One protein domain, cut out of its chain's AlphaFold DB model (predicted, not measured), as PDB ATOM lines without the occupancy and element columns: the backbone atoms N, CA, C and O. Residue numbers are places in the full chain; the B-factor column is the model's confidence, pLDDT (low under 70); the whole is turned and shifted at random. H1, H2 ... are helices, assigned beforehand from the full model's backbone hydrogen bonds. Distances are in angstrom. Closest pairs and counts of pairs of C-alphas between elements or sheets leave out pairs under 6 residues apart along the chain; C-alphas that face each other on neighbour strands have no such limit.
ATOM      1  N   TYR A  16     -68.591 -29.805  15.531       38.28
ATOM      2  CA  TYR A  16     -68.116 -30.969  14.784       38.28
ATOM      3  C   TYR A  16     -67.484 -31.989  15.731       38.28
ATOM      4  O   TYR A  16     -66.692 -31.593  16.579       38.28
ATOM      5  N   ASP A  17     -67.829 -33.272  15.584       34.94
ATOM      6  CA  ASP A  17     -67.400 -34.349  16.495       34.94
ATOM      7  C   ASP A  17     -67.712 -34.022  17.971       34.94
ATOM      8  O   ASP A  17     -66.883 -34.123  18.869       34.94
ATOM      9  N   GLY A  18     -68.892 -33.433  18.204       38.25
ATOM     10  CA  GLY A  18     -69.301 -32.894  19.507       38.25
ATOM     11  C   GLY A  18     -68.621 -31.578  19.931       38.25
ATOM     12  O   GLY A  18     -69.128 -30.897  20.824       38.25
ATOM     13  N   LYS A  19     -67.538 -31.147  19.269       42.56
ATOM     14  CA  LYS A  19     -66.706 -29.996  19.669       42.56
ATOM     15  C   LYS A  19     -67.166 -28.685  19.034       42.56
ATOM     16  O   LYS A  19     -67.474 -28.620  17.848       42.56
ATOM     17  N   LYS A  20     -67.213 -27.604  19.818       47.69
ATOM     18  CA  LYS A  20     -67.666 -26.269  19.382       47.69
ATOM     19  C   LYS A  20     -66.495 -25.477  18.785       47.69
ATOM     20  O   LYS A  20     -65.586 -25.096  19.516       47.69
ATOM     21  N   LEU A  21     -66.540 -25.198  17.481       44.94
ATOM     22  CA  LEU A  21     -65.501 -24.443  16.773       44.94
ATOM     23  C   LEU A  21     -65.878 -22.967  16.635       44.94
ATOM     24  O   LEU A  21     -67.053 -22.607  16.512       44.94
ATOM     25  N   SER A  22     -64.863 -22.105  16.639       49.03
ATOM     26  CA  SER A  22     -65.023 -20.672  16.406       49.03
ATOM     27  C   SER A  22     -64.218 -20.229  15.188       49.03
ATOM     28  O   SER A  22     -63.071 -20.628  15.001       49.03
ATOM     29  N   LEU A  23     -64.845 -19.411  14.341       48.06
ATOM     30  CA  LEU A  23     -64.160 -18.712  13.257       48.06
ATOM     31  C   LEU A  23     -63.235 -17.658  13.858       48.06
ATOM     32  O   LEU A  23     -63.682 -16.832  14.663       48.06
ATOM     33  N   VAL A  24     -61.979 -17.642  13.418       47.53
ATOM     34  CA  VAL A  24     -61.082 -16.522  13.698       47.53
ATOM     35  C   VAL A  24     -61.664 -15.278  13.026       47.53
ATOM     36  O   VAL A  24     -61.660 -15.140  11.804       47.53
ATOM     37  N   LYS A  25     -62.217 -14.362  13.823       44.94
ATOM     38  CA  LYS A  25     -62.489 -12.997  13.374       44.94
ATOM     39  C   LYS A  25     -61.295 -12.139  13.755       44.94
ATOM     40  O   LYS A  25     -61.076 -11.962  14.950       44.94
ATOM     41  N   LYS A  26     -60.610 -11.535  12.781       48.97
ATOM     42  CA  LYS A  26     -59.959 -10.239  13.015       48.97
ATOM     43  C   LYS A  26     -59.618  -9.484  11.730       48.97
ATOM     44  O   LYS A  26     -59.334 -10.072  10.688       48.97
ATOM     45  N   ASN A  27     -59.662  -8.162  11.874       39.09
ATOM     46  CA  ASN A  27     -59.110  -7.158  10.971       39.09
ATOM     47  C   ASN A  27     -57.642  -7.496  10.664       39.09
ATOM     48  O   ASN A  27     -56.838  -7.550  11.587       39.09
ATOM     49  N   SER A  28     -57.301  -7.766   9.404       39.78
ATOM     50  CA  SER A  28     -55.911  -7.909   8.935       39.78
ATOM     51  C   SER A  28     -55.846  -7.766   7.408       39.78
ATOM     52  O   SER A  28     -56.851  -7.956   6.717       39.78
ATOM     53  N   LYS A  29     -54.663  -7.407   6.886       42.72
ATOM     54  CA  LYS A  29     -54.361  -7.304   5.443       42.72
ATOM     55  C   LYS A  29     -54.389  -8.672   4.732       42.72
ATOM     56  O   LYS A  29     -54.673  -8.738   3.538       42.72
ATOM     57  N   LEU A  30     -54.170  -9.772   5.464       47.44
ATOM     58  CA  LEU A  30     -54.437 -11.142   5.009       47.44
ATOM     59  C   LEU A  30     -55.952 -11.384   4.984       47.44
ATOM     60  O   LEU A  30     -56.640 -11.288   5.998       47.44
ATOM     61  N   ASN A  31     -56.502 -11.686   3.808       50.75
ATOM     62  CA  ASN A  31     -57.948 -11.786   3.621       50.75
ATOM     63  C   ASN A  31     -58.508 -13.124   4.146       50.75
ATOM     64  O   ASN A  31     -58.946 -13.980   3.376       50.75
ATOM     65  N   TRP A  32     -58.539 -13.302   5.471       48.81
ATOM     66  CA  TRP A  32     -59.118 -14.479   6.139       48.81
ATOM     67  C   TRP A  32     -60.617 -14.651   5.878       48.81
ATOM     68  O   TRP A  32     -61.146 -15.740   6.080       48.81
ATOM     69  N   LYS A  33     -61.311 -13.618   5.366       49.06
ATOM     70  CA  LYS A  33     -62.685 -13.781   4.862       49.06
ATOM     71  C   LYS A  33     -62.744 -14.756   3.680       49.06
ATOM     72  O   LYS A  33     -63.772 -15.400   3.504       49.06
ATOM     73  N   LYS A  34     -61.672 -14.870   2.882       48.56
ATOM     74  CA  LYS A  34     -61.581 -15.820   1.760       48.56
ATOM     75  C   LYS A  34     -61.096 -17.208   2.194       48.56
ATOM     76  O   LYS A  34     -61.563 -18.188   1.632       48.56
ATOM     77  N   ASN A  35     -60.219 -17.289   3.201       52.50
ATOM     78  CA  ASN A  35     -59.620 -18.543   3.687       52.50
ATOM     79  C   ASN A  35     -59.666 -18.642   5.225       52.50
ATOM     80  O   ASN A  35     -58.626 -18.526   5.871       52.50
ATOM     81  N   PRO A  36     -60.843 -18.833   5.844       59.97
ATOM     82  CA  PRO A  36     -60.948 -18.892   7.297       59.97
ATOM     83  C   PRO A  36     -60.186 -20.089   7.887       59.97
ATOM     84  O   PRO A  36     -60.069 -21.148   7.258       59.97
ATOM     85  N   VAL A  37     -59.700 -19.910   9.119       63.50
ATOM     86  CA  VAL A  37     -59.200 -20.982   9.990       63.50
ATOM     87  C   VAL A  37     -60.215 -21.185  11.115       63.50
ATOM     88  O   VAL A  37     -60.700 -20.229  11.730       63.50
ATOM     89  N   LEU A  38     -60.578 -22.439  11.334       64.81
ATOM     90  CA  LEU A  38     -61.454 -22.925  12.386       64.81
ATOM     91  C   LEU A  38     -60.577 -23.487  13.502       64.81
ATOM     92  O   LEU A  38     -59.763 -24.370  13.251       64.81
ATOM     93  N   MET A  39     -60.767 -22.978  14.717       63.25
ATOM     94  CA  MET A  39     -60.047 -23.418  15.914       63.25
ATOM     95  C   MET A  39     -61.028 -23.681  17.056       63.25
ATOM     96  O   MET A  39     -62.052 -22.991  17.199       63.25
ATOM     97  N   THR A  40     -60.702 -24.665  17.889       64.12
ATOM     98  CA  THR A  40     -61.301 -24.826  19.218       64.12
ATOM     99  C   THR A  40     -60.818 -23.723  20.168       64.12
ATOM    100  O   THR A  40     -59.840 -23.019  19.908       64.12
ATOM    101  N   ALA A  41     -61.515 -23.549  21.293       65.12
ATOM    102  CA  ALA A  41     -61.084 -22.609  22.331       65.12
ATOM    103  C   ALA A  41     -59.755 -23.027  22.987       65.12
ATOM    104  O   ALA A  41     -58.985 -22.159  23.383       65.12
ATOM    105  N   GLU A  42     -59.489 -24.330  23.081       67.44
ATOM    106  CA  GLU A  42     -58.250 -24.891  23.634       67.44
ATOM    107  C   GLU A  42     -57.059 -24.633  22.707       67.44
ATOM    108  O   GLU A  42     -56.067 -24.066  23.149       67.44
ATOM    109  N   GLU A  43     -57.186 -24.920  21.409       64.56
ATOM    110  CA  GLU A  43     -56.134 -24.628  20.419       64.56
ATOM    111  C   GLU A  43     -55.817 -23.133  20.353       64.56
ATOM    112  O   GLU A  43     -54.660 -22.740  20.240       64.56
ATOM    113  N   LYS A  44     -56.841 -22.282  20.488       67.62
ATOM    114  CA  LYS A  44     -56.654 -20.831  20.540       67.62
ATOM    115  C   LYS A  44     -55.917 -20.365  21.804       67.62
ATOM    116  O   LYS A  44     -55.283 -19.319  21.762       67.62
ATOM    117  N   ARG A  45     -56.030 -21.091  22.923       68.62
ATOM    118  CA  ARG A  45     -55.280 -20.804  24.162       68.62
ATOM    119  C   ARG A  45     -53.854 -21.351  24.112       68.62
ATOM    120  O   ARG A  45     -52.970 -20.742  24.695       68.62
ATOM    121  N   ALA A  46     -53.648 -22.487  23.451       69.00
ATOM    122  CA  ALA A  46     -52.351 -23.157  23.380       69.00
ATOM    123  C   ALA A  46     -51.368 -22.484  22.405       69.00
ATOM    124  O   ALA A  46     -50.157 -22.543  22.613       69.00
ATOM    125  N   ILE A  47     -51.887 -21.861  21.345       67.31
ATOM    126  CA  ILE A  47     -51.098 -21.209  20.294       67.31
ATOM    127  C   ILE A  47     -51.021 -19.711  20.582       67.31
ATOM    128  O   ILE A  47     -52.063 -19.075  20.775       67.31
ATOM    129  N   ASN A  48     -49.824 -19.117  20.520       70.38
ATOM    130  CA  ASN A  48     -49.682 -17.662  20.615       70.38
ATOM    131  C   ASN A  48     -50.050 -16.999  19.276       70.38
ATOM    132  O   ASN A  48     -49.219 -16.492  18.523       70.38
ATOM    133  N   PHE A  49     -51.342 -17.050  18.955       66.69
ATOM    134  CA  PHE A  49     -51.855 -16.685  17.641       66.69
ATOM    135  C   PHE A  49     -51.581 -15.220  17.289       66.69
ATOM    136  O   PHE A  49     -51.330 -14.908  16.130       66.69
ATOM    137  N   GLU A  50     -51.625 -14.312  18.266       65.50
ATOM    138  CA  GLU A  50     -51.373 -12.888  18.018       65.50
ATOM    139  C   GLU A  50     -49.914 -12.636  17.628       65.50
ATOM    140  O   GLU A  50     -49.668 -11.918  16.660       65.50
ATOM    141  N   HIS A  51     -48.970 -13.303  18.294       69.06
ATOM    142  CA  HIS A  51     -47.550 -13.222  17.967       69.06
ATOM    143  C   HIS A  51     -47.237 -13.794  16.576       69.06
ATOM    144  O   HIS A  51     -46.618 -13.122  15.751       69.06
ATOM    145  N   ILE A  52     -47.762 -14.981  16.254       70.25
ATOM    146  CA  ILE A  52     -47.598 -15.591  14.922       70.25
ATOM    147  C   ILE A  52     -48.185 -14.688  13.837       70.25
ATOM    148  O   ILE A  52     -47.591 -14.498  12.778       70.25
ATOM    149  N   MET A  53     -49.348 -14.091  14.090       67.38
ATOM    150  CA  MET A  53     -49.963 -13.180  13.134       67.38
ATOM    151  C   MET A  53     -49.154 -11.899  12.926       67.38
ATOM    152  O   MET A  53     -49.195 -11.369  11.817       67.38
ATOM    153  N   ALA A  54     -48.448 -11.400  13.942       65.75
ATOM    154  CA  ALA A  54     -47.546 -10.257  13.801       65.75
ATOM    155  C   ALA A  54     -46.326 -10.621  12.937       65.75
ATOM    156  O   ALA A  54     -46.004  -9.897  11.994       65.75
ATOM    157  N   ILE A  55     -45.732 -11.800  13.168       67.00
ATOM    158  CA  ILE A  55     -44.646 -12.350  12.341       67.00
ATOM    159  C   ILE A  55     -45.074 -12.451  10.873       67.00
ATOM    160  O   ILE A  55     -44.393 -11.947   9.982       67.00
ATOM    161  N   LEU A  56     -46.237 -13.048  10.609       64.25
ATOM    162  CA  LEU A  56     -46.734 -13.261   9.246       64.25
ATOM    163  C   LEU A  56     -47.166 -11.977   8.529       64.25
ATOM    164  O   LEU A  56     -47.289 -11.977   7.303       64.25
ATOM    165  N   GLN A  57     -47.423 -10.897   9.265       64.56
ATOM    166  CA  GLN A  57     -47.727  -9.586   8.690       64.56
ATOM    167  C   GLN A  57     -46.465  -8.785   8.353       64.56
ATOM    168  O   GLN A  57     -46.577  -7.756   7.689       64.56
ATOM    169  N   GLY A  58     -45.283  -9.275   8.745       57.28
ATOM    170  CA  GLY A  58     -44.033  -8.528   8.628       57.28
ATOM    171  C   GLY A  58     -43.924  -7.389   9.645       57.28
ATOM    172  O   GLY A  58     -43.028  -6.565   9.522       57.28
ATOM    173  N   ASP A  59     -44.811  -7.358  10.647       58.75
ATOM    174  CA  ASP A  59     -44.811  -6.365  11.729       58.75
ATOM    175  C   ASP A  59     -43.850  -6.762  12.866       58.75
ATOM    176  O   ASP A  59     -43.766  -6.077  13.885       58.75
ATOM    177  N   SER A  60     -43.138  -7.886  12.726       61.94
ATOM    178  CA  SER A  60     -42.177  -8.324  13.730       61.94
ATOM    179  C   SER A  60     -40.926  -7.446  13.703       61.94
ATOM    180  O   SER A  60     -40.157  -7.445  12.739       61.94
ATOM    181  N   LEU A  61     -40.746  -6.687  14.781       66.81
ATOM    182  CA  LEU A  61     -39.543  -5.913  15.041       66.81
ATOM    183  C   LEU A  61     -38.401  -6.870  15.400       66.81
ATOM    184  O   LEU A  61     -38.575  -7.825  16.155       66.81
ATOM    185  N   LEU A  62     -37.224  -6.602  14.842       81.00
ATOM    186  CA  LEU A  62     -36.006  -7.359  15.125       81.00
ATOM    187  C   LEU A  62     -35.663  -7.302  16.620       81.00
ATOM    188  O   LEU A  62     -35.969  -6.290  17.250       81.00
ATOM    189  N   PRO A  63     -34.979  -8.312  17.184       81.62
ATOM    190  CA  PRO A  63     -34.541  -8.298  18.580       81.62
ATOM    191  C   PRO A  63     -33.802  -7.015  18.973       81.62
ATOM    192  O   PRO A  63     -34.101  -6.423  20.007       81.62
ATOM    193  N   SER A  64     -32.901  -6.530  18.114       84.75
ATOM    194  CA  SER A  64     -32.199  -5.261  18.334       84.75
ATOM    195  C   SER A  64     -33.139  -4.047  18.348       84.75
ATOM    196  O   SER A  64     -33.005  -3.161  19.190       84.75
ATOM    197  N   ALA A  65     -34.127  -4.022  17.449       82.25
ATOM    198  CA  ALA A  65     -35.106  -2.947  17.336       82.25
ATOM    199  C   ALA A  65     -36.094  -2.951  18.512       82.25
ATOM    200  O   ALA A  65     -36.460  -1.885  19.002       82.25
ATOM    201  N   LEU A  66     -36.485  -4.135  18.995       81.25
ATOM    202  CA  LEU A  66     -37.281  -4.301  20.215       81.25
ATOM    203  C   LEU A  66     -36.537  -3.775  21.446       81.25
ATOM    204  O   LEU A  66     -37.152  -3.173  22.321       81.25
ATOM    205  N   ALA A  67     -35.218  -3.952  21.480       83.38
ATOM    206  CA  ALA A  67     -34.343  -3.432  22.524       83.38
ATOM    207  C   ALA A  67     -33.987  -1.940  22.362       83.38
ATOM    208  O   ALA A  67     -33.238  -1.398  23.173       83.38
ATOM    209  N   GLY A  68     -34.492  -1.264  21.320       83.69
ATOM    210  CA  GLY A  68     -34.204   0.149  21.057       83.69
ATOM    211  C   GLY A  68     -32.750   0.430  20.660       83.69
ATOM    212  O   GLY A  68     -32.270   1.547  20.850       83.69
ATOM    213  N   LEU A  69     -32.034  -0.568  20.134       86.38
ATOM    214  CA  LEU A  69     -30.631  -0.435  19.749       86.38
ATOM    215  C   LEU A  69     -30.475   0.213  18.366       86.38
ATOM    216  O   LEU A  69     -31.246  -0.046  17.441       86.38
ATOM    217  N   ASP A  70     -29.432   1.035  18.209       85.56
ATOM    218  CA  ASP A  70     -29.076   1.636  16.919       85.56
ATOM    219  C   ASP A  70     -28.468   0.567  15.992       85.56
ATOM    220  O   ASP A  70     -27.407   0.019  16.320       85.56
ATOM    221  N   PRO A  71     -29.061   0.298  14.810       81.88
ATOM    222  CA  PRO A  71     -28.564  -0.705  13.873       81.88
ATOM    223  C   PRO A  71     -27.126  -0.454  13.394       81.88
ATOM    224  O   PRO A  71     -26.479  -1.383  12.918       81.88
ATOM    225  N   LYS A  72     -26.606   0.777  13.505       83.81
ATOM    226  CA  LYS A  72     -25.226   1.117  13.116       83.81
ATOM    227  C   LYS A  72     -24.181   0.791  14.185       83.81
ATOM    228  O   LYS A  72     -22.993   0.828  13.881       83.81
ATOM    229  N   LYS A  73     -24.604   0.525  15.424       85.81
ATOM    230  CA  LYS A  73     -23.723   0.330  16.589       85.81
ATOM    231  C   LYS A  73     -23.885  -1.048  17.232       85.81
ATOM    232  O   LYS A  73     -23.476  -1.237  18.377       85.81
ATOM    233  N   LEU A  74     -24.506  -1.988  16.528       86.06
ATOM    234  CA  LEU A  74     -24.718  -3.343  17.024       86.06
ATOM    235  C   LEU A  74     -23.399  -4.107  17.091       86.06
ATOM    236  O   LEU A  74     -22.573  -4.017  16.181       86.06
ATOM    237  N   SER A  75     -23.243  -4.911  18.137       85.69
ATOM    238  CA  SER A  75     -22.171  -5.893  18.189       85.69
ATOM    239  C   SER A  75     -22.346  -6.929  17.060       85.69
ATOM    240  O   SER A  75     -23.466  -7.134  16.554       85.69
ATOM    241  N   PRO A  76     -21.260  -7.593  16.626       84.69
ATOM    242  CA  PRO A  76     -21.329  -8.650  15.619       84.69
ATOM    243  C   PRO A  76     -22.315  -9.769  15.988       84.69
ATOM    244  O   PRO A  76     -23.038 -10.267  15.125       84.69
ATOM    245  N   GLU A  77     -22.394 -10.124  17.270       83.44
ATOM    246  CA  GLU A  77     -23.266 -11.171  17.808       83.44
ATOM    247  C   GLU A  77     -24.744 -10.781  17.695       83.44
ATOM    248  O   GLU A  77     -25.551 -11.552  17.170       83.44
ATOM    249  N   ILE A  78     -25.100  -9.557  18.100       85.25
ATOM    250  CA  ILE A  78     -26.475  -9.053  17.969       85.25
ATOM    251  C   ILE A  78     -26.863  -8.906  16.493       85.25
ATOM    252  O   ILE A  78     -27.972  -9.265  16.094       85.25
ATOM    253  N   SER A  79     -25.932  -8.463  15.647       85.44
ATOM    254  CA  SER A  79     -26.143  -8.387  14.196       85.44
ATOM    255  C   SER A  79     -26.397  -9.767  13.574       85.44
ATOM    256  O   SER A  79     -27.243  -9.915  12.684       85.44
ATOM    257  N   MET A  80     -25.689 -10.798  14.045       83.31
ATOM    258  CA  MET A  80     -25.903 -12.183  13.630       83.31
ATOM    259  C   MET A  80     -27.272 -12.704  14.088       83.31
ATOM    260  O   MET A  80     -27.979 -13.313  13.279       83.31
ATOM    261  N   LEU A  81     -27.684 -12.418  15.328       81.94
ATOM    262  CA  LEU A  81     -29.014 -12.767  15.844       81.94
ATOM    263  C   LEU A  81     -30.132 -12.143  15.003       81.94
ATOM    264  O   LEU A  81     -31.054 -12.845  14.585       81.94
ATOM    265  N   ASP A  82     -30.014 -10.860  14.673       84.38
ATOM    266  CA  ASP A  82     -30.947 -10.158  13.791       84.38
ATOM    267  C   ASP A  82     -31.033 -10.792  12.395       84.38
ATOM    268  O   ASP A  82     -32.107 -10.848  11.792       84.38
ATOM    269  N   ARG A  83     -29.908 -11.266  11.849       83.81
ATOM    270  CA  ARG A  83     -29.882 -11.946  10.547       83.81
ATOM    271  C   ARG A  83     -30.575 -13.305  10.609       83.81
ATOM    272  O   ARG A  83     -31.353 -13.624   9.710       83.81
ATOM    273  N   ILE A  84     -30.321 -14.090  11.656       79.62
ATOM    274  CA  ILE A  84     -31.007 -15.370  11.895       79.62
ATOM    275  C   ILE A  84     -32.517 -15.130  12.029       79.62
ATOM    276  O   ILE A  84     -33.309 -15.847  11.415       79.62
ATOM    277  N   TYR A  85     -32.904 -14.079  12.757       81.25
ATOM    278  CA  TYR A  85     -34.293 -13.661  12.934       81.25
ATOM    279  C   TYR A  85     -34.970 -13.349  11.592       81.25
ATOM    280  O   TYR A  85     -36.019 -13.912  11.281       81.25
ATOM    281  N   ARG A  86     -34.342 -12.513  10.752       82.62
ATOM    282  CA  ARG A  86     -34.864 -12.172   9.415       82.62
ATOM    283  C   ARG A  86     -35.026 -13.393   8.524       82.62
ATOM    284  O   ARG A  86     -36.098 -13.596   7.963       82.62
ATOM    285  N   ASN A  87     -33.997 -14.237   8.447       81.75
ATOM    286  CA  ASN A  87     -34.032 -15.439   7.615       81.75
ATOM    287  C   ASN A  87     -35.177 -16.382   8.017       81.75
ATOM    288  O   ASN A  87     -35.820 -16.977   7.152       81.75
ATOM    289  N   ALA A  88     -35.444 -16.512   9.321       72.12
ATOM    290  CA  ALA A  88     -36.549 -17.321   9.824       72.12
ATOM    291  C   ALA A  88     -37.911 -16.740   9.414       72.12
ATOM    292  O   ALA A  88     -38.754 -17.473   8.896       72.12
ATOM    293  N   ILE A  89     -38.103 -15.425   9.565       75.38
ATOM    294  CA  ILE A  89     -39.332 -14.742   9.135       75.38
ATOM    295  C   ILE A  89     -39.563 -14.916   7.637       75.38
ATOM    296  O   ILE A  89     -40.654 -15.317   7.228       75.38
ATOM    297  N   ASP A  90     -38.540 -14.674   6.819       79.00
ATOM    298  CA  ASP A  90     -38.634 -14.825   5.367       79.00
ATOM    299  C   ASP A  90     -39.000 -16.265   4.986       79.00
ATOM    300  O   ASP A  90     -39.838 -16.495   4.109       79.00
ATOM    301  N   HIS A  91     -38.436 -17.248   5.692       79.06
ATOM    302  CA  HIS A  91     -38.781 -18.653   5.517       79.06
ATOM    303  C   HIS A  91     -40.241 -18.950   5.905       79.06
ATOM    304  O   HIS A  91     -40.942 -19.653   5.168       79.06
ATOM    305  N   TYR A  92     -40.750 -18.396   7.008       72.06
ATOM    306  CA  TYR A  92     -42.155 -18.552   7.407       72.06
ATOM    307  C   TYR A  92     -43.116 -17.902   6.405       72.06
ATOM    308  O   TYR A  92     -44.112 -18.508   6.010       72.06
ATOM    309  N   ILE A  93     -42.801 -16.703   5.916       71.50
ATOM    310  CA  ILE A  93     -43.605 -16.021   4.894       71.50
ATOM    311  C   ILE A  93     -43.593 -16.813   3.581       71.50
ATOM    312  O   ILE A  93     -44.637 -16.993   2.944       71.50
ATOM    313  N   LYS A  94     -42.430 -17.331   3.173       75.31
ATOM    314  CA  LYS A  94     -42.304 -18.157   1.968       75.31
ATOM    315  C   LYS A  94     -43.117 -19.444   2.087       75.31
ATOM    316  O   LYS A  94     -43.931 -19.733   1.212       75.31
ATOM    317  N   THR A  95     -42.972 -20.171   3.194       67.31
ATOM    318  CA  THR A  95     -43.737 -21.402   3.435       67.31
ATOM    319  C   THR A  95     -45.242 -21.143   3.530       67.31
ATOM    320  O   THR A  95     -46.014 -21.964   3.037       67.31
ATOM    321  N   LEU A  96     -45.686 -19.985   4.043       68.62
ATOM    322  CA  LEU A  96     -47.098 -19.572   3.999       68.62
ATOM    323  C   LEU A  96     -47.600 -19.428   2.569       68.62
ATOM    324  O   LEU A  96     -48.702 -19.874   2.233       68.62
ATOM    325  N   LYS A  97     -46.809 -18.761   1.729       66.12
ATOM    326  CA  LYS A  97     -47.148 -18.511   0.331       66.12
ATOM    327  C   LYS A  97     -47.234 -19.824  -0.445       66.12
ATOM    328  O   LYS A  97     -48.207 -20.027  -1.173       66.12
ATOM    329  N   ASP A  98     -46.286 -20.728  -0.222       66.44
ATOM    330  CA  ASP A  98     -46.237 -22.042  -0.864       66.44
ATOM    331  C   ASP A  98     -47.392 -22.941  -0.395       66.44
ATOM    332  O   ASP A  98     -48.101 -23.526  -1.221       66.44
ATOM    333  N   ALA A  99     -47.665 -22.983   0.915       62.50
ATOM    334  CA  ALA A  99     -48.795 -23.717   1.483       62.50
ATOM    335  C   ALA A  99     -50.138 -23.176   0.970       62.50
ATOM    336  O   ALA A  99     -51.001 -23.949   0.559       62.50
ATOM    337  N   SER A 100     -50.295 -21.850   0.905       62.38
ATOM    338  CA  SER A 100     -51.494 -21.205   0.351       62.38
ATOM    339  C   SER A 100     -51.674 -21.513  -1.136       62.38
ATOM    340  O   SER A 100     -52.795 -21.762  -1.582       62.38
ATOM    341  N   GLY A 101     -50.580 -21.525  -1.907       61.75
ATOM    342  CA  GLY A 101     -50.574 -21.903  -3.319       61.75
ATOM    343  C   GLY A 101     -51.007 -23.356  -3.529       61.75
ATOM    344  O   GLY A 101     -51.911 -23.629  -4.326       61.75
ATOM    345  N   SER A 102     -50.421 -24.276  -2.757       62.38
ATOM    346  CA  SER A 102     -50.778 -25.699  -2.739       62.38
ATOM    347  C   SER A 102     -52.247 -25.907  -2.367       62.38
ATOM    348  O   SER A 102     -52.968 -26.583  -3.103       62.38
ATOM    349  N   ASP A 103     -52.731 -25.233  -1.318       57.47
ATOM    350  CA  ASP A 103     -54.141 -25.228  -0.923       57.47
ATOM    351  C   ASP A 103     -55.027 -24.784  -2.090       57.47
ATOM    352  O   ASP A 103     -55.921 -25.523  -2.496       57.47
ATOM    353  N   THR A 104     -54.774 -23.626  -2.709       62.34
ATOM    354  CA  THR A 104     -55.598 -23.173  -3.845       62.34
ATOM    355  C   THR A 104     -55.621 -24.163  -5.009       62.34
ATOM    356  O   THR A 104     -56.667 -24.342  -5.637       62.34
ATOM    357  N   ASN A 105     -54.506 -24.837  -5.291       64.62
ATOM    358  CA  ASN A 105     -54.428 -25.840  -6.350       64.62
ATOM    359  C   ASN A 105     -55.169 -27.130  -5.978       64.62
ATOM    360  O   ASN A 105     -55.902 -27.680  -6.804       64.62
ATOM    361  N   ASN A 106     -55.032 -27.586  -4.735       59.97
ATOM    362  CA  ASN A 106     -55.723 -28.761  -4.217       59.97
ATOM    363  C   ASN A 106     -57.230 -28.529  -4.150       59.97
ATOM    364  O   ASN A 106     -57.985 -29.380  -4.609       59.97
ATOM    365  N   LEU A 107     -57.678 -27.351  -3.711       60.84
ATOM    366  CA  LEU A 107     -59.094 -26.985  -3.706       60.84
ATOM    367  C   LEU A 107     -59.665 -26.888  -5.125       60.84
ATOM    368  O   LEU A 107     -60.781 -27.348  -5.357       60.84
ATOM    369  N   LYS A 108     -58.906 -26.371  -6.103       64.94
ATOM    370  CA  LYS A 108     -59.305 -26.415  -7.524       64.94
ATOM    371  C   LYS A 108     -59.456 -27.856  -8.028       64.94
ATOM    372  O   LYS A 108     -60.453 -28.157  -8.680       64.94
ATOM    373  N   LYS A 109     -58.510 -28.746  -7.702       63.22
ATOM    374  CA  LYS A 109     -58.550 -30.176  -8.074       63.22
ATOM    375  C   LYS A 109     -59.688 -30.931  -7.382       63.22
ATOM    376  O   LYS A 109     -60.354 -31.739  -8.017       63.22
ATOM    377  N   LEU A 110     -59.928 -30.680  -6.098       58.53
ATOM    378  CA  LEU A 110     -61.056 -31.236  -5.346       58.53
ATOM    379  C   LEU A 110     -62.378 -30.759  -5.939       58.53
ATOM    380  O   LEU A 110     -63.261 -31.572  -6.201       58.53
ATOM    381  N   ARG A 111     -62.500 -29.459  -6.236       58.19
ATOM    382  CA  ARG A 111     -63.694 -28.899  -6.871       58.19
ATOM    383  C   ARG A 111     -63.948 -29.521  -8.237       58.19
ATOM    384  O   ARG A 111     -65.086 -29.891  -8.505       58.19
ATOM    385  N   SER A 112     -62.916 -29.677  -9.069       61.66
ATOM    386  CA  SER A 112     -63.068 -30.327 -10.370       61.66
ATOM    387  C   SER A 112     -63.456 -31.796 -10.207       61.66
ATOM    388  O   SER A 112     -64.470 -32.199 -10.762       61.66
ATOM    389  N   ARG A 113     -62.759 -32.584  -9.377       58.78
ATOM    390  CA  ARG A 113     -63.111 -33.994  -9.131       58.78
ATOM    391  C   ARG A 113     -64.537 -34.156  -8.619       58.78
ATOM    392  O   ARG A 113     -65.269 -34.965  -9.167       58.78
ATOM    393  N   HIS A 114     -64.958 -33.373  -7.625       54.59
ATOM    394  CA  HIS A 114     -66.316 -33.463  -7.093       54.59
ATOM    395  C   HIS A 114     -67.366 -33.004  -8.106       54.59
ATOM    396  O   HIS A 114     -68.383 -33.677  -8.241       54.59
ATOM    397  N   GLN A 115     -67.127 -31.928  -8.868       52.44
ATOM    398  CA  GLN A 115     -68.004 -31.565  -9.987       52.44
ATOM    399  C   GLN A 115     -68.115 -32.710 -10.997       52.44
ATOM    400  O   GLN A 115     -69.221 -33.030 -11.411       52.44
ATOM    401  N   TRP A 116     -67.008 -33.375 -11.329       48.69
ATOM    402  CA  TRP A 116     -66.988 -34.528 -12.229       48.69
ATOM    403  C   TRP A 116     -67.709 -35.753 -11.660       48.69
ATOM    404  O   TRP A 116     -68.429 -36.415 -12.399       48.69
ATOM    405  N   THR A 117     -67.581 -36.053 -10.366       50.88
ATOM    406  CA  THR A 117     -68.330 -37.140  -9.716       50.88
ATOM    407  C   THR A 117     -69.831 -36.860  -9.744       50.88
ATOM    408  O   THR A 117     -70.609 -37.751 -10.066       50.88
ATOM    409  N   TRP A 118     -70.250 -35.616  -9.502       49.97
ATOM    410  CA  TRP A 118     -71.660 -35.224  -9.588       49.97
ATOM    411  C   TRP A 118     -72.178 -35.164 -11.025       49.97
ATOM    412  O   TRP A 118     -73.306 -35.577 -11.259       49.97
ATOM    413  N   VAL A 119     -71.367 -34.726 -11.994       46.38
ATOM    414  CA  VAL A 119     -71.696 -34.825 -13.426       46.38
ATOM    415  C   VAL A 119     -71.850 -36.290 -13.821       46.38
ATOM    416  O   VAL A 119     -72.819 -36.622 -14.481       46.38
ATOM    417  N   LYS A 120     -70.980 -37.196 -13.361       43.41
ATOM    418  CA  LYS A 120     -71.120 -38.639 -13.612       43.41
ATOM    419  C   LYS A 120     -72.366 -39.234 -12.957       43.41
ATOM    420  O   LYS A 120     -73.027 -40.040 -13.594       43.41
ATOM    421  N   ILE A 121     -72.723 -38.824 -11.739       44.81
ATOM    422  CA  ILE A 121     -73.963 -39.252 -11.067       44.81
ATOM    423  C   ILE A 121     -75.200 -38.680 -11.779       44.81
ATOM    424  O   ILE A 121     -76.184 -39.390 -11.957       44.81
ATOM    425  N   ALA A 122     -75.151 -37.427 -12.238       40.38
ATOM    426  CA  ALA A 122     -76.233 -36.794 -12.990       40.38
ATOM    427  C   ALA A 122     -76.392 -37.398 -14.394       40.38
ATOM    428  O   ALA A 122     -77.514 -37.613 -14.832       40.38
ATOM    429  N   VAL A 123     -75.289 -37.723 -15.074       43.69
ATOM    430  CA  VAL A 123     -75.283 -38.410 -16.372       43.69
ATOM    431  C   VAL A 123     -75.714 -39.866 -16.206       43.69
ATOM    432  O   VAL A 123     -76.528 -40.322 -16.988       43.69
ATOM    433  N   ALA A 124     -75.277 -40.584 -15.170       40.53
ATOM    434  CA  ALA A 124     -75.772 -41.931 -14.881       40.53
ATOM    435  C   ALA A 124     -77.273 -41.926 -14.536       40.53
ATOM    436  O   ALA A 124     -78.016 -42.758 -15.042       40.53
ATOM    437  N   LEU A 168     -72.290 -27.927   0.245       45.31
ATOM    438  CA  LEU A 168     -71.609 -29.020   0.956       45.31
ATOM    439  C   LEU A 168     -70.150 -29.184   0.514       45.31
ATOM    440  O   LEU A 168     -69.265 -29.291   1.364       45.31
ATOM    441  N   VAL A 169     -69.889 -29.134  -0.794       49.09
ATOM    442  CA  VAL A 169     -68.532 -29.197  -1.357       49.09
ATOM    443  C   VAL A 169     -67.712 -27.985  -0.920       49.09
ATOM    444  O   VAL A 169     -66.598 -28.155  -0.437       49.09
ATOM    445  N   ASP A 170     -68.271 -26.777  -1.003       53.81
ATOM    446  CA  ASP A 170     -67.593 -25.559  -0.554       53.81
ATOM    447  C   ASP A 170     -67.318 -25.604   0.968       53.81
ATOM    448  O   ASP A 170     -66.247 -25.196   1.410       53.81
ATOM    449  N   THR A 171     -68.220 -26.177   1.777       55.09
ATOM    450  CA  THR A 171     -68.020 -26.348   3.234       55.09
ATOM    451  C   THR A 171     -66.923 -27.373   3.553       55.09
ATOM    452  O   THR A 171     -66.114 -27.141   4.450       55.09
ATOM    453  N   PHE A 172     -66.857 -28.488   2.819       53.41
ATOM    454  CA  PHE A 172     -65.810 -29.506   2.966       53.41
ATOM    455  C   PHE A 172     -64.428 -28.977   2.550       53.41
ATOM    456  O   PHE A 172     -63.460 -29.114   3.291       53.41
ATOM    457  N   ILE A 173     -64.362 -28.275   1.419       54.41
ATOM    458  CA  ILE A 173     -63.166 -27.591   0.901       54.41
ATOM    459  C   ILE A 173     -62.654 -26.551   1.908       54.41
ATOM    460  O   ILE A 173     -61.471 -26.538   2.257       54.41
ATOM    461  N   LEU A 174     -63.540 -25.706   2.441       60.03
ATOM    462  CA  LEU A 174     -63.177 -24.724   3.469       60.03
ATOM    463  C   LEU A 174     -62.604 -25.387   4.727       60.03
ATOM    464  O   LEU A 174     -61.705 -24.838   5.365       60.03
ATOM    465  N   ARG A 175     -63.105 -26.572   5.064       57.38
ATOM    466  CA  ARG A 175     -62.735 -27.330   6.250       57.38
ATOM    467  C   ARG A 175     -61.405 -28.070   6.101       57.38
ATOM    468  O   ARG A 175     -60.574 -27.949   6.996       57.38
ATOM    469  N   GLU A 176     -61.173 -28.803   5.013       60.31
ATOM    470  CA  GLU A 176     -59.871 -29.450   4.778       60.31
ATOM    471  C   GLU A 176     -58.751 -28.412   4.691       60.31
ATOM    472  O   GLU A 176     -57.728 -28.547   5.367       60.31
ATOM    473  N   GLY A 177     -58.989 -27.315   3.963       60.12
ATOM    474  CA  GLY A 177     -58.049 -26.197   3.919       60.12
ATOM    475  C   GLY A 177     -57.832 -25.567   5.298       60.12
ATOM    476  O   GLY A 177     -56.715 -25.198   5.644       60.12
ATOM    477  N   SER A 178     -58.875 -25.465   6.125       64.00
ATOM    478  CA  SER A 178     -58.747 -24.945   7.490       64.00
ATOM    479  C   SER A 178     -57.861 -25.828   8.370       64.00
ATOM    480  O   SER A 178     -57.042 -25.297   9.115       64.00
ATOM    481  N   THR A 179     -58.015 -27.152   8.313       65.12
ATOM    482  CA  THR A 179     -57.207 -28.084   9.115       65.12
ATOM    483  C   THR A 179     -55.740 -28.060   8.692       65.12
ATOM    484  O   THR A 179     -54.855 -28.068   9.545       65.12
ATOM    485  N   HIS A 180     -55.467 -27.993   7.386       64.88
ATOM    486  CA  HIS A 180     -54.104 -27.885   6.870       64.88
ATOM    487  C   HIS A 180     -53.427 -26.585   7.336       64.88
ATOM    488  O   HIS A 180     -52.331 -26.620   7.893       64.88
ATOM    489  N   ARG A 181     -54.134 -25.450   7.234       69.56
ATOM    490  CA  ARG A 181     -53.662 -24.156   7.752       69.56
ATOM    491  C   ARG A 181     -53.456 -24.159   9.264       69.56
ATOM    492  O   ARG A 181     -52.490 -23.572   9.732       69.56
ATOM    493  N   LEU A 182     -54.322 -24.826  10.027       69.75
ATOM    494  CA  LEU A 182     -54.169 -24.953  11.478       69.75
ATOM    495  C   LEU A 182     -52.894 -25.721  11.854       69.75
ATOM    496  O   LEU A 182     -52.122 -25.234  12.676       69.75
ATOM    497  N   LYS A 183     -52.644 -26.872  11.217       68.75
ATOM    498  CA  LYS A 183     -51.404 -27.645  11.413       68.75
ATOM    499  C   LYS A 183     -50.166 -26.827  11.061       68.75
ATOM    500  O   LYS A 183     -49.161 -26.883  11.759       68.75
ATOM    501  N   TRP A 184     -50.252 -26.041   9.993       73.06
ATOM    502  CA  TRP A 184     -49.170 -25.157   9.589       73.06
ATOM    503  C   TRP A 184     -48.922 -24.033  10.615       73.06
ATOM    504  O   TRP A 184     -47.782 -23.823  11.021       73.06
ATOM    505  N   ILE A 185     -49.972 -23.386  11.134       72.81
ATOM    506  CA  ILE A 185     -49.850 -22.387  12.215       72.81
ATOM    507  C   ILE A 185     -49.226 -23.009  13.473       72.81
ATOM    508  O   ILE A 185     -48.335 -22.412  14.066       72.81
ATOM    509  N   GLN A 186     -49.642 -24.220  13.850       75.25
ATOM    510  CA  GLN A 186     -49.040 -24.967  14.961       75.25
ATOM    511  C   GLN A 186     -47.554 -25.265  14.721       75.25
ATOM    512  O   GLN A 186     -46.754 -25.173  15.647       75.25
ATOM    513  N   SER A 187     -47.168 -25.588  13.482       74.25
ATOM    514  CA  SER A 187     -45.763 -25.831  13.140       74.25
ATOM    515  C   SER A 187     -44.898 -24.575  13.266       74.25
ATOM    516  O   SER A 187     -43.751 -24.680  13.695       74.25
ATOM    517  N   ILE A 188     -45.448 -23.392  12.969       75.12
ATOM    518  CA  ILE A 188     -44.749 -22.120  13.193       75.12
ATOM    519  C   ILE A 188     -44.667 -21.797  14.675       75.12
ATOM    520  O   ILE A 188     -43.600 -21.407  15.121       75.12
ATOM    521  N   ASP A 189     -45.749 -21.982  15.438       78.75
ATOM    522  CA  ASP A 189     -45.736 -21.763  16.892       78.75
ATOM    523  C   ASP A 189     -44.614 -22.569  17.561       78.75
ATOM    524  O   ASP A 189     -43.848 -22.038  18.361       78.75
ATOM    525  N   LEU A 190     -44.479 -23.844  17.181       79.12
ATOM    526  CA  LEU A 190     -43.427 -24.718  17.687       79.12
ATOM    527  C   LEU A 190     -42.034 -24.287  17.208       79.12
ATOM    528  O   LEU A 190     -41.104 -24.225  18.007       79.12
ATOM    529  N   ALA A 191     -41.881 -23.985  15.916       77.75
ATOM    530  CA  ALA A 191     -40.603 -23.539  15.370       77.75
ATOM    531  C   ALA A 191     -40.135 -22.225  16.013       77.75
ATOM    532  O   ALA A 191     -38.945 -22.064  16.265       77.75
ATOM    533  N   GLU A 192     -41.066 -21.321  16.308       79.62
ATOM    534  CA  GLU A 192     -40.795 -20.038  16.945       79.62
ATOM    535  C   GLU A 192     -40.401 -20.205  18.412       79.62
ATOM    536  O   GLU A 192     -39.419 -19.606  18.842       79.62
ATOM    537  N   LYS A 193     -41.088 -21.077  19.163       81.25
ATOM    538  CA  LYS A 193     -40.690 -21.440  20.534       81.25
ATOM    539  C   LYS A 193     -39.260 -21.978  20.576       81.25
ATOM    540  O   LYS A 193     -38.422 -21.408  21.268       81.25
ATOM    541  N   ASN A 194     -38.958 -22.980  19.750       80.94
ATOM    542  CA  ASN A 194     -37.614 -23.561  19.665       80.94
ATOM    543  C   ASN A 194     -36.564 -22.514  19.264       80.94
ATOM    544  O   ASN A 194     -35.412 -22.563  19.687       80.94
ATOM    545  N   ARG A 195     -36.937 -21.561  18.407       81.38
ATOM    546  CA  ARG A 195     -36.041 -20.493  17.971       81.38
ATOM    547  C   ARG A 195     -35.756 -19.500  19.092       81.38
ATOM    548  O   ARG A 195     -34.599 -19.126  19.242       81.38
ATOM    549  N   LEU A 196     -36.770 -19.086  19.852       82.81
ATOM    550  CA  LEU A 196     -36.594 -18.213  21.015       82.81
ATOM    551  C   LEU A 196     -35.707 -18.883  22.071       82.81
ATOM    552  O   LEU A 196     -34.770 -18.249  22.545       82.81
ATOM    553  N   GLU A 197     -35.919 -20.171  22.347       83.31
ATOM    554  CA  GLU A 197     -35.052 -20.962  23.234       83.31
ATOM    555  C   GLU A 197     -33.599 -20.991  22.730       83.31
ATOM    556  O   GLU A 197     -32.670 -20.675  23.469       83.31
ATOM    557  N   ASN A 198     -33.379 -21.276  21.442       82.31
ATOM    558  CA  ASN A 198     -32.033 -21.257  20.860       82.31
ATOM    559  C   ASN A 198     -31.389 -19.861  20.905       82.31
ATOM    560  O   ASN A 198     -30.181 -19.739  21.106       82.31
ATOM    561  N   MET A 199     -32.170 -18.796  20.708       81.62
ATOM    562  CA  MET A 199     -31.676 -17.421  20.803       81.62
ATOM    563  C   MET A 199     -31.249 -17.068  22.222       81.62
ATOM    564  O   MET A 199     -30.210 -16.433  22.385       81.62
ATOM    565  N   GLN A 200     -32.011 -17.505  23.223       85.19
ATOM    566  CA  GLN A 200     -31.645 -17.349  24.624       85.19
ATOM    567  C   GLN A 200     -30.301 -18.024  24.916       85.19
ATOM    568  O   GLN A 200     -29.391 -17.368  25.412       85.19
ATOM    569  N   VAL A 201     -30.121 -19.279  24.491       86.06
ATOM    570  CA  VAL A 201     -28.847 -20.002  24.659       86.06
ATOM    571  C   VAL A 201     -27.686 -19.269  23.981       86.06
ATOM    572  O   VAL A 201     -26.608 -19.140  24.560       86.06
ATOM    573  N   HIS A 202     -27.880 -18.759  22.761       84.19
ATOM    574  CA  HIS A 202     -26.837 -17.999  22.070       84.19
ATOM    575  C   HIS A 202     -26.471 -16.703  22.797       84.19
ATOM    576  O   HIS A 202     -25.282 -16.417  22.916       84.19
ATOM    577  N   LEU A 203     -27.466 -15.954  23.286       86.25
ATOM    578  CA  LEU A 203     -27.260 -14.734  24.068       86.25
ATOM    579  C   LEU A 203     -26.528 -15.018  25.380       86.25
ATOM    580  O   LEU A 203     -25.622 -14.273  25.738       86.25
ATOM    581  N   GLU A 204     -26.902 -16.087  26.081       87.88
ATOM    582  CA  GLU A 204     -26.270 -16.497  27.336       87.88
ATOM    583  C   GLU A 204     -24.812 -16.908  27.118       87.88
ATOM    584  O   GLU A 204     -23.934 -16.455  27.847       87.88
ATOM    585  N   LEU A 205     -24.519 -17.702  26.083       88.56
ATOM    586  CA  LEU A 205     -23.151 -18.133  25.775       88.56
ATOM    587  C   LEU A 205     -22.242 -16.967  25.372       88.56
ATOM    588  O   LEU A 205     -21.098 -16.892  25.829       88.56
ATOM    589  N   SER A 206     -22.721 -16.059  24.517       88.44
ATOM    590  CA  SER A 206     -21.925 -14.900  24.104       88.44
ATOM    591  C   SER A 206     -21.737 -13.912  25.252       88.44
ATOM    592  O   SER A 206     -20.623 -13.434  25.465       88.44
ATOM    593  N   ALA A 207     -22.777 -13.661  26.049       89.50
ATOM    594  CA  ALA A 207     -22.673 -12.806  27.222       89.50
ATOM    595  C   ALA A 207     -21.785 -13.418  28.318       89.50
ATOM    596  O   ALA A 207     -21.027 -12.678  28.936       89.50
ATOM    597  N   ALA A 208     -21.786 -14.742  28.515       89.69
ATOM    598  CA  ALA A 208     -20.883 -15.420  29.451       89.69
ATOM    599  C   ALA A 208     -19.412 -15.232  29.082       89.69
ATOM    600  O   ALA A 208     -18.575 -14.998  29.951       89.69
ATOM    601  N   ARG A 209     -19.094 -15.290  27.784       91.94
ATOM    602  CA  ARG A 209     -17.743 -14.998  27.305       91.94
ATOM    603  C   ARG A 209     -17.336 -13.561  27.641       91.94
ATOM    604  O   ARG A 209     -16.285 -13.359  28.237       91.94
ATOM    605  N   VAL A 210     -18.174 -12.584  27.291       91.00
ATOM    606  CA  VAL A 210     -17.888 -11.159  27.539       91.00
ATOM    607  C   VAL A 210     -17.808 -10.860  29.039       91.00
ATOM    608  O   VAL A 210     -16.953 -10.090  29.465       91.00
ATOM    609  N   LEU A 211     -18.660 -11.494  29.850       91.62
ATOM    610  CA  LEU A 211     -18.637 -11.385  31.306       91.62
ATOM    611  C   LEU A 211     -17.297 -11.855  31.880       91.62
ATOM    612  O   LEU A 211     -16.721 -11.144  32.695       91.62
ATOM    613  N   LYS A 212     -16.787 -13.013  31.441       91.75
ATOM    614  CA  LYS A 212     -15.482 -13.525  31.891       91.75
ATOM    615  C   LYS A 212     -14.346 -12.579  31.539       91.75
ATOM    616  O   LYS A 212     -13.553 -12.248  32.411       91.75
ATOM    617  N   GLU A 213     -14.314 -12.102  30.296       90.38
ATOM    618  CA  GLU A 213     -13.297 -11.146  29.843       90.38
ATOM    619  C   GLU A 213     -13.357  -9.841  30.668       90.38
ATOM    620  O   GLU A 213     -12.326  -9.325  31.092       90.38
ATOM    621  N   LEU A 214     -14.556  -9.333  30.988       89.00
ATOM    622  CA  LEU A 214     -14.719  -8.157  31.856       89.00
ATOM    623  C   LEU A 214     -14.303  -8.411  33.310       89.00
ATOM    624  O   LEU A 214     -13.698  -7.535  33.919       89.00
ATOM    625  N   GLN A 215     -14.612  -9.580  33.871       90.31
ATOM    626  CA  GLN A 215     -14.211  -9.949  35.232       90.31
ATOM    627  C   GLN A 215     -12.700 -10.153  35.367       90.31
ATOM    628  O   GLN A 215     -12.149  -9.947  36.444       90.31
ATOM    629  N   GLU A 216     -12.029 -10.600  34.305       90.56
ATOM    630  CA  GLU A 216     -10.569 -10.683  34.264       90.56
ATOM    631  C   GLU A 216      -9.950  -9.287  34.255       90.56
ATOM    632  O   GLU A 216      -9.142  -8.999  35.132       90.56
ATOM    633  N   LEU A 217     -10.411  -8.398  33.370       87.88
ATOM    634  CA  LEU A 217      -9.950  -7.005  33.328       87.88
ATOM    635  C   LEU A 217     -10.212  -6.264  34.645       87.88
ATOM    636  O   LEU A 217      -9.368  -5.504  35.111       87.88
ATOM    637  N   GLU A 218     -11.350  -6.526  35.293       85.50
ATOM    638  CA  GLU A 218     -11.686  -5.887  36.563       85.50
ATOM    639  C   GLU A 218     -10.677  -6.216  37.680       85.50
ATOM    640  O   GLU A 218     -10.441  -5.371  38.550       85.50
ATOM    641  N   LYS A 219     -10.074  -7.417  37.669       87.50
ATOM    642  CA  LYS A 219      -9.039  -7.811  38.648       87.50
ATOM    643  C   LYS A 219      -7.769  -6.981  38.506       87.50
ATOM    644  O   LYS A 219      -7.102  -6.749  39.511       87.50
ATOM    645  N   ASP A 220      -7.487  -6.525  37.292       86.38
ATOM    646  CA  ASP A 220      -6.353  -5.665  36.963       86.38
ATOM    647  C   ASP A 220      -6.717  -4.169  37.068       86.38
ATOM    648  O   ASP A 220      -5.948  -3.311  36.649       86.38
ATOM    649  N   GLU A 221      -7.886  -3.844  37.639       82.25
ATOM    650  CA  GLU A 221      -8.452  -2.486  37.711       82.25
ATOM    651  C   GLU A 221      -8.647  -1.821  36.334       82.25
ATOM    652  O   GLU A 221      -8.740  -0.598  36.226       82.25
ATOM    653  N   GLU A 222      -8.782  -2.620  35.277       84.75
ATOM    654  CA  GLU A 222      -9.045  -2.161  33.918       84.75
ATOM    655  C   GLU A 222     -10.488  -2.469  33.491       84.75
ATOM    656  O   GLU A 222     -11.173  -3.338  34.035       84.75
ATOM    657  N   CYS A 223     -10.984  -1.749  32.483       84.06
ATOM    658  CA  CYS A 223     -12.264  -2.073  31.864       84.06
ATOM    659  C   CYS A 223     -12.297  -1.677  30.387       84.06
ATOM    660  O   CYS A 223     -11.928  -0.565  30.008       84.06
ATOM    661  N   SER A 224     -12.801  -2.579  29.544       86.69
ATOM    662  CA  SER A 224     -13.014  -2.307  28.124       86.69
ATOM    663  C   SER A 224     -14.413  -1.746  27.882       86.69
ATOM    664  O   SER A 224     -15.420  -2.424  28.098       86.69
ATOM    665  N   VAL A 225     -14.473  -0.518  27.358       85.88
ATOM    666  CA  VAL A 225     -15.725   0.157  26.972       85.88
ATOM    667  C   VAL A 225     -16.503  -0.654  25.931       85.88
ATOM    668  O   VAL A 225     -17.733  -0.705  25.973       85.88
ATOM    669  N   ASP A 226     -15.801  -1.313  25.008       86.69
ATOM    670  CA  ASP A 226     -16.428  -2.098  23.943       86.69
ATOM    671  C   ASP A 226     -17.034  -3.402  24.475       86.69
ATOM    672  O   ASP A 226     -18.156  -3.756  24.097       86.69
ATOM    673  N   LEU A 227     -16.348  -4.084  25.398       87.88
ATOM    674  CA  LEU A 227     -16.886  -5.274  26.064       87.88
ATOM    675  C   LEU A 227     -18.071  -4.911  26.964       87.88
ATOM    676  O   LEU A 227     -19.110  -5.568  26.896       87.88
ATOM    677  N   PHE A 228     -17.969  -3.817  27.725       89.31
ATOM    678  CA  PHE A 228     -19.077  -3.297  28.529       89.31
ATOM    679  C   PHE A 228     -20.309  -3.005  27.664       89.31
ATOM    680  O   PHE A 228     -21.407  -3.492  27.942       89.31
ATOM    681  N   ARG A 229     -20.129  -2.266  26.559       89.50
ATOM    682  CA  ARG A 229     -21.211  -1.952  25.617       89.50
ATOM    683  C   ARG A 229     -21.806  -3.219  25.011       89.50
ATOM    684  O   ARG A 229     -23.022  -3.307  24.861       89.50
ATOM    685  N   THR A 230     -20.974  -4.199  24.676       89.56
ATOM    686  CA  THR A 230     -21.436  -5.478  24.129       89.56
ATOM    687  C   THR A 230     -22.292  -6.226  25.148       89.56
ATOM    688  O   THR A 230     -23.410  -6.622  24.814       89.56
ATOM    689  N   LEU A 231     -21.847  -6.349  26.401       90.31
ATOM    690  CA  LEU A 231     -22.624  -6.996  27.464       90.31
ATOM    691  C   LEU A 231     -23.946  -6.260  27.735       90.31
ATOM    692  O   LEU A 231     -24.993  -6.890  27.884       90.31
ATOM    693  N   GLN A 232     -23.925  -4.924  27.707       90.94
ATOM    694  CA  GLN A 232     -25.125  -4.100  27.826       90.94
ATOM    695  C   GLN A 232     -26.124  -4.364  26.690       90.94
ATOM    696  O   GLN A 232     -27.323  -4.478  26.941       90.94
ATOM    697  N   GLN A 233     -25.658  -4.496  25.445       91.75
ATOM    698  CA  GLN A 233     -26.533  -4.842  24.321       91.75
ATOM    699  C   GLN A 233     -27.168  -6.226  24.497       91.75
ATOM    700  O   GLN A 233     -28.365  -6.371  24.259       91.75
ATOM    701  N   HIS A 234     -26.406  -7.219  24.962       90.38
ATOM    702  CA  HIS A 234     -26.932  -8.558  25.246       90.38
ATOM    703  C   HIS A 234     -28.013  -8.523  26.330       90.38
ATOM    704  O   HIS A 234     -29.081  -9.106  26.151       90.38
ATOM    705  N   PHE A 235     -27.775  -7.776  27.411       91.81
ATOM    706  CA  PHE A 235     -28.754  -7.568  28.475       91.81
ATOM    707  C   PHE A 235     -30.048  -6.919  27.966       91.81
ATOM    708  O   PHE A 235     -31.137  -7.419  28.249       91.81
ATOM    709  N   LEU A 236     -29.946  -5.845  27.175       90.19
ATOM    710  CA  LEU A 236     -31.111  -5.140  26.632       90.19
ATOM    711  C   LEU A 236     -31.923  -6.019  25.674       90.19
ATOM    712  O   LEU A 236     -33.151  -6.036  25.745       90.19
ATOM    713  N   VAL A 237     -31.251  -6.784  24.807       89.25
ATOM    714  CA  VAL A 237     -31.922  -7.737  23.911       89.25
ATOM    715  C   VAL A 237     -32.598  -8.850  24.707       89.25
ATOM    716  O   VAL A 237     -33.748  -9.180  24.418       89.25
ATOM    717  N   ASN A 238     -31.944  -9.382  25.743       89.19
ATOM    718  CA  ASN A 238     -32.549 -10.402  26.591       89.19
ATOM    719  C   ASN A 238     -33.784  -9.871  27.332       89.19
ATOM    720  O   ASN A 238     -34.819 -10.528  27.326       89.19
ATOM    721  N   GLN A 239     -33.732  -8.658  27.894       88.38
ATOM    722  CA  GLN A 239     -34.900  -8.036  28.529       88.38
ATOM    723  C   GLN A 239     -36.043  -7.763  27.546       88.38
ATOM    724  O   GLN A 239     -37.210  -7.905  27.908       88.38
ATOM    725  N   ALA A 240     -35.732  -7.385  26.305       85.88
ATOM    726  CA  ALA A 240     -36.749  -7.142  25.289       85.88
ATOM    727  C   ALA A 240     -37.471  -8.433  24.866       85.88
ATOM    728  O   ALA A 240     -38.681  -8.417  24.635       85.88
ATOM    729  N   LEU A 241     -36.743  -9.550  24.774       82.81
ATOM    730  CA  LEU A 241     -37.298 -10.853  24.397       82.81
ATOM    731  C   LEU A 241     -37.955 -11.586  25.580       82.81
ATOM    732  O   LEU A 241     -38.986 -12.236  25.403       82.81
ATOM    733  N   PHE A 242     -37.393 -11.450  26.783       85.94
ATOM    734  CA  PHE A 242     -37.783 -12.180  27.992       85.94
ATOM    735  C   PHE A 242     -37.956 -11.230  29.195       85.94
ATOM    736  O   PHE A 242     -37.251 -11.347  30.196       85.94
ATOM    737  N   PRO A 243     -38.937 -10.307  29.165       81.44
ATOM    738  CA  PRO A 243     -39.061  -9.233  30.161       81.44
ATOM    739  C   PRO A 243     -39.362  -9.714  31.587       81.44
ATOM    740  O   PRO A 243     -39.215  -8.953  32.538       81.44
ATOM    741  N   GLN A 244     -39.822 -10.957  31.749       83.44
ATOM    742  CA  GLN A 244     -40.135 -11.548  33.053       83.44
ATOM    743  C   GLN A 244     -38.990 -12.395  33.628       83.44
ATOM    744  O   GLN A 244     -39.118 -12.893  34.745       83.44
ATOM    745  N   GLN A 245     -37.898 -12.592  32.884       84.38
ATOM    746  CA  GLN A 245     -36.767 -13.411  33.314       84.38
ATOM    747  C   GLN A 245     -35.588 -12.522  33.713       84.38
ATOM    748  O   GLN A 245     -35.199 -11.614  32.981       84.38
ATOM    749  N   ALA A 246     -35.005 -12.798  34.880       86.06
ATOM    750  CA  ALA A 246     -33.735 -12.194  35.262       86.06
ATOM    751  C   ALA A 246     -32.619 -12.757  34.371       86.06
ATOM    752  O   ALA A 246     -32.562 -13.966  34.144       86.06
ATOM    753  N   PHE A 247     -31.730 -11.893  33.879       89.94
ATOM    754  CA  PHE A 247     -30.597 -12.319  33.061       89.94
ATOM    755  C   PHE A 247     -29.415 -12.666  33.963       89.94
ATOM    756  O   PHE A 247     -28.597 -11.807  34.294       89.94
ATOM    757  N   ILE A 248     -29.379 -13.921  34.406       89.31
ATOM    758  CA  ILE A 248     -28.359 -14.442  35.317       89.31
ATOM    759  C   ILE A 248     -27.433 -15.363  34.531       89.31
ATOM    760  O   ILE A 248     -27.887 -16.335  33.933       89.31
ATOM    761  N   ILE A 249     -26.134 -15.085  34.573       89.69
ATOM    762  CA  ILE A 249     -25.110 -15.883  33.899       89.69
ATOM    763  C   ILE A 249     -24.088 -16.329  34.932       89.69
ATOM    764  O   ILE A 249     -23.528 -15.501  35.641       89.69
ATOM    765  N   GLU A 250     -23.864 -17.641  35.039       85.69
ATOM    766  CA  GLU A 250     -22.897 -18.225  35.986       85.69
ATOM    767  C   GLU A 250     -23.089 -17.735  37.442       85.69
ATOM    768  O   GLU A 250     -22.140 -17.585  38.203       85.69
ATOM    769  N   GLY A 251     -24.343 -17.482  37.841       85.81
ATOM    770  CA  GLY A 251     -24.700 -16.983  39.176       85.81
ATOM    771  C   GLY A 251     -24.588 -15.463  39.354       85.81
ATOM    772  O   GLY A 251     -24.929 -14.957  40.420       85.81
ATOM    773  N   VAL A 252     -24.166 -14.733  38.321       88.25
ATOM    774  CA  VAL A 252     -24.059 -13.271  38.317       88.25
ATOM    775  C   VAL A 252     -25.295 -12.664  37.664       88.25
ATOM    776  O   VAL A 252     -25.626 -12.982  36.523       88.25
ATOM    777  N   ASP A 253     -25.965 -11.756  38.371       91.94
ATOM    778  CA  ASP A 253     -26.991 -10.905  37.774       91.94
ATOM    779  C   ASP A 253     -26.329  -9.809  36.931       91.94
ATOM    780  O   ASP A 253     -25.668  -8.906  37.456       91.94
ATOM    781  N   ILE A 254     -26.531  -9.882  35.615       90.88
ATOM    782  CA  ILE A 254     -25.922  -8.961  34.654       90.88
ATOM    783  C   ILE A 254     -26.390  -7.518  34.875       90.88
ATOM    784  O   ILE A 254     -25.603  -6.596  34.668       90.88
ATOM    785  N   ALA A 255     -27.628  -7.294  35.333       90.12
ATOM    786  CA  ALA A 255     -28.114  -5.942  35.613       90.12
ATOM    787  C   ALA A 255     -27.294  -5.289  36.732       90.12
ATOM    788  O   ALA A 255     -26.806  -4.166  36.589       90.12
ATOM    789  N   THR A 256     -27.116  -6.030  37.827       90.62
ATOM    790  CA  THR A 256     -26.350  -5.595  38.995       90.62
ATOM    791  C   THR A 256     -24.870  -5.415  38.651       90.62
ATOM    792  O   THR A 256     -24.278  -4.401  39.017       90.62
ATOM    793  N   PHE A 257     -24.282  -6.340  37.890       90.94
ATOM    794  CA  PHE A 257     -22.880  -6.256  37.471       90.94
ATOM    795  C   PHE A 257     -22.599  -5.038  36.573       90.94
ATOM    796  O   PHE A 257     -21.637  -4.306  36.800       90.94
ATOM    797  N   LEU A 258     -23.463  -4.759  35.590       89.75
ATOM    798  CA  LEU A 258     -23.325  -3.577  34.728       89.75
ATOM    799  C   LEU A 258     -23.433  -2.263  35.517       89.75
ATOM    800  O   LEU A 258     -22.730  -1.304  35.202       89.75
ATOM    801  N   LEU A 259     -24.294  -2.212  36.539       89.69
ATOM    802  CA  LEU A 259     -24.394  -1.073  37.458       89.69
ATOM    803  C   LEU A 259     -23.096  -0.875  38.251       89.69
ATOM    804  O   LEU A 259     -22.555   0.226  38.254       89.69
ATOM    805  N   GLN A 260     -22.557  -1.944  38.839       88.44
ATOM    806  CA  GLN A 260     -21.302  -1.897  39.597       88.44
ATOM    807  C   GLN A 260     -20.126  -1.418  38.742       88.44
ATOM    808  O   GLN A 260     -19.384  -0.532  39.162       88.44
ATOM    809  N   LEU A 261     -19.980  -1.953  37.525       85.69
ATOM    810  CA  LEU A 261     -18.940  -1.501  36.603       85.69
ATOM    811  C   LEU A 261     -19.108  -0.026  36.241       85.69
ATOM    812  O   LEU A 261     -18.114   0.688  36.176       85.69
ATOM    813  N   LYS A 262     -20.340   0.442  36.025       86.00
ATOM    814  CA  LYS A 262     -20.614   1.845  35.693       86.00
ATOM    815  C   LYS A 262     -20.286   2.804  36.839       86.00
ATOM    816  O   LYS A 262     -19.836   3.917  36.583       86.00
ATOM    817  N   ASP A 263     -20.514   2.381  38.078       85.12
ATOM    818  CA  ASP A 263     -20.180   3.180  39.258       85.12
ATOM    819  C   ASP A 263     -18.664   3.187  39.520       85.12
ATOM    820  O   ASP A 263     -18.113   4.196  39.959       85.12
ATOM    821  N   LYS A 264     -17.980   2.075  39.219       82.31
ATOM    822  CA  LYS A 264     -16.531   1.904  39.407       82.31
ATOM    823  C   LYS A 264     -15.705   2.590  38.316       82.31
ATOM    824  O   LYS A 264     -14.681   3.203  38.609       82.31
ATOM    825  N   PHE A 265     -16.154   2.511  37.068       75.81
ATOM    826  CA  PHE A 265     -15.496   3.083  35.901       75.81
ATOM    827  C   PHE A 265     -16.428   4.121  35.281       75.81
ATOM    828  O   PHE A 265     -17.480   3.789  34.739       75.81
TER     829      PHE A 265
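This is residues 16 to 124 and 168 to 265 of the 268 residues of an uncharacterized protein of Neochlamydia sp. EPS4 (UniProt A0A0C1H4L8). Two long helices, H4 and H5, run side by side in opposite ways and make a long rod, with H6 folded back along the later part of H5 and H7 folded back along H6. H2 crosses both long helices partway along, H3 packs on H4 and H6, and residues 116 to 124 of H4 stick out. The printed part has 207 residues with seven named helices, H1 to H7 in order along the chain, and no named strand; its class is all helix. It is loose, with a radius of gyration of the C-alphas of 24.5 A, and spans 94 by 34 by 26 A.

The longest helix, H5, residues 168 to 219, touches H4, residues 76 to 124, opposite ways at a shallow tilt of 10 degrees; their closest C-alphas, of Leu 107 and Ile 173, are 6.2 A apart. With residues 200 to 214 alone, H5 touches H6, residues 225 to 241, closest at the C-alphas of Ala 207 and Leu 231, 5.8 A; this helical hairpin has a shallow tilt of 28 degrees. H6, with residues 228 to 235 alone, touches H7, residues 254 to 264, in a second hairpin at a shallow tilt of 32 degrees, the closest C-alphas being those of Phe 235 and Ile 254, 6.9 A. H5, H6 and H7 form an up and down bundle, each running against the one before. H5 and H7 are near each other. H2, residues 49 to 57, touches H4 with residues 89 to 93 of H4 alone, about perpendicular at 85 degrees, closest at the C-alphas of Leu 56 and Ile 93, 6.0 A. It touches H5 with residues 185 to 189 of H5 alone, about perpendicular at 88 degrees, closest at the C-alphas of Ile 52 and Asp 189, 6.7 A. The helix packing is part aligned, part crossed. H3, residues 63 to 66, touches H6, closest at the C-alphas of Leu 66 and Ala 240, 5.8 A, and H4, closest at those of Pro 63 and Asp 82, 6.3 A. H1, residues 41 to 46, touches no helix and meets H2 only through their link. Every O i to N i+4 pair is within hydrogen-bond range in H1, H2, H4, H5, H6 and H7; H3 is too short for such a pair.

H5 is 76.1 A from first to last C-alpha, beginning at (-71.609, -29.020, 0.956). H4 is 70.7 A long, H6 24.4 A, H7 15.1 A and H2 12.1 A. H1 begins at C-alpha 41 (-61.084, -22.609, 22.331), and H7 ends at C-alpha 264 (-16.531, 1.904, 39.407).

The two C-alphas farthest apart, of Ala 124 and Glu 221, are 94.1 A apart. Residues 125 to 167 are not printed, and C-alphas 124 and 168 are 20.9 A apart across the cut. Of the links that are printed whole, H6 to H7 is long. Residues 16 to 40 hold no named element. The mean pLDDT of the printed part is 72.5; 90 residues are under 70, among them residues 16 to 47 and 95 to 124.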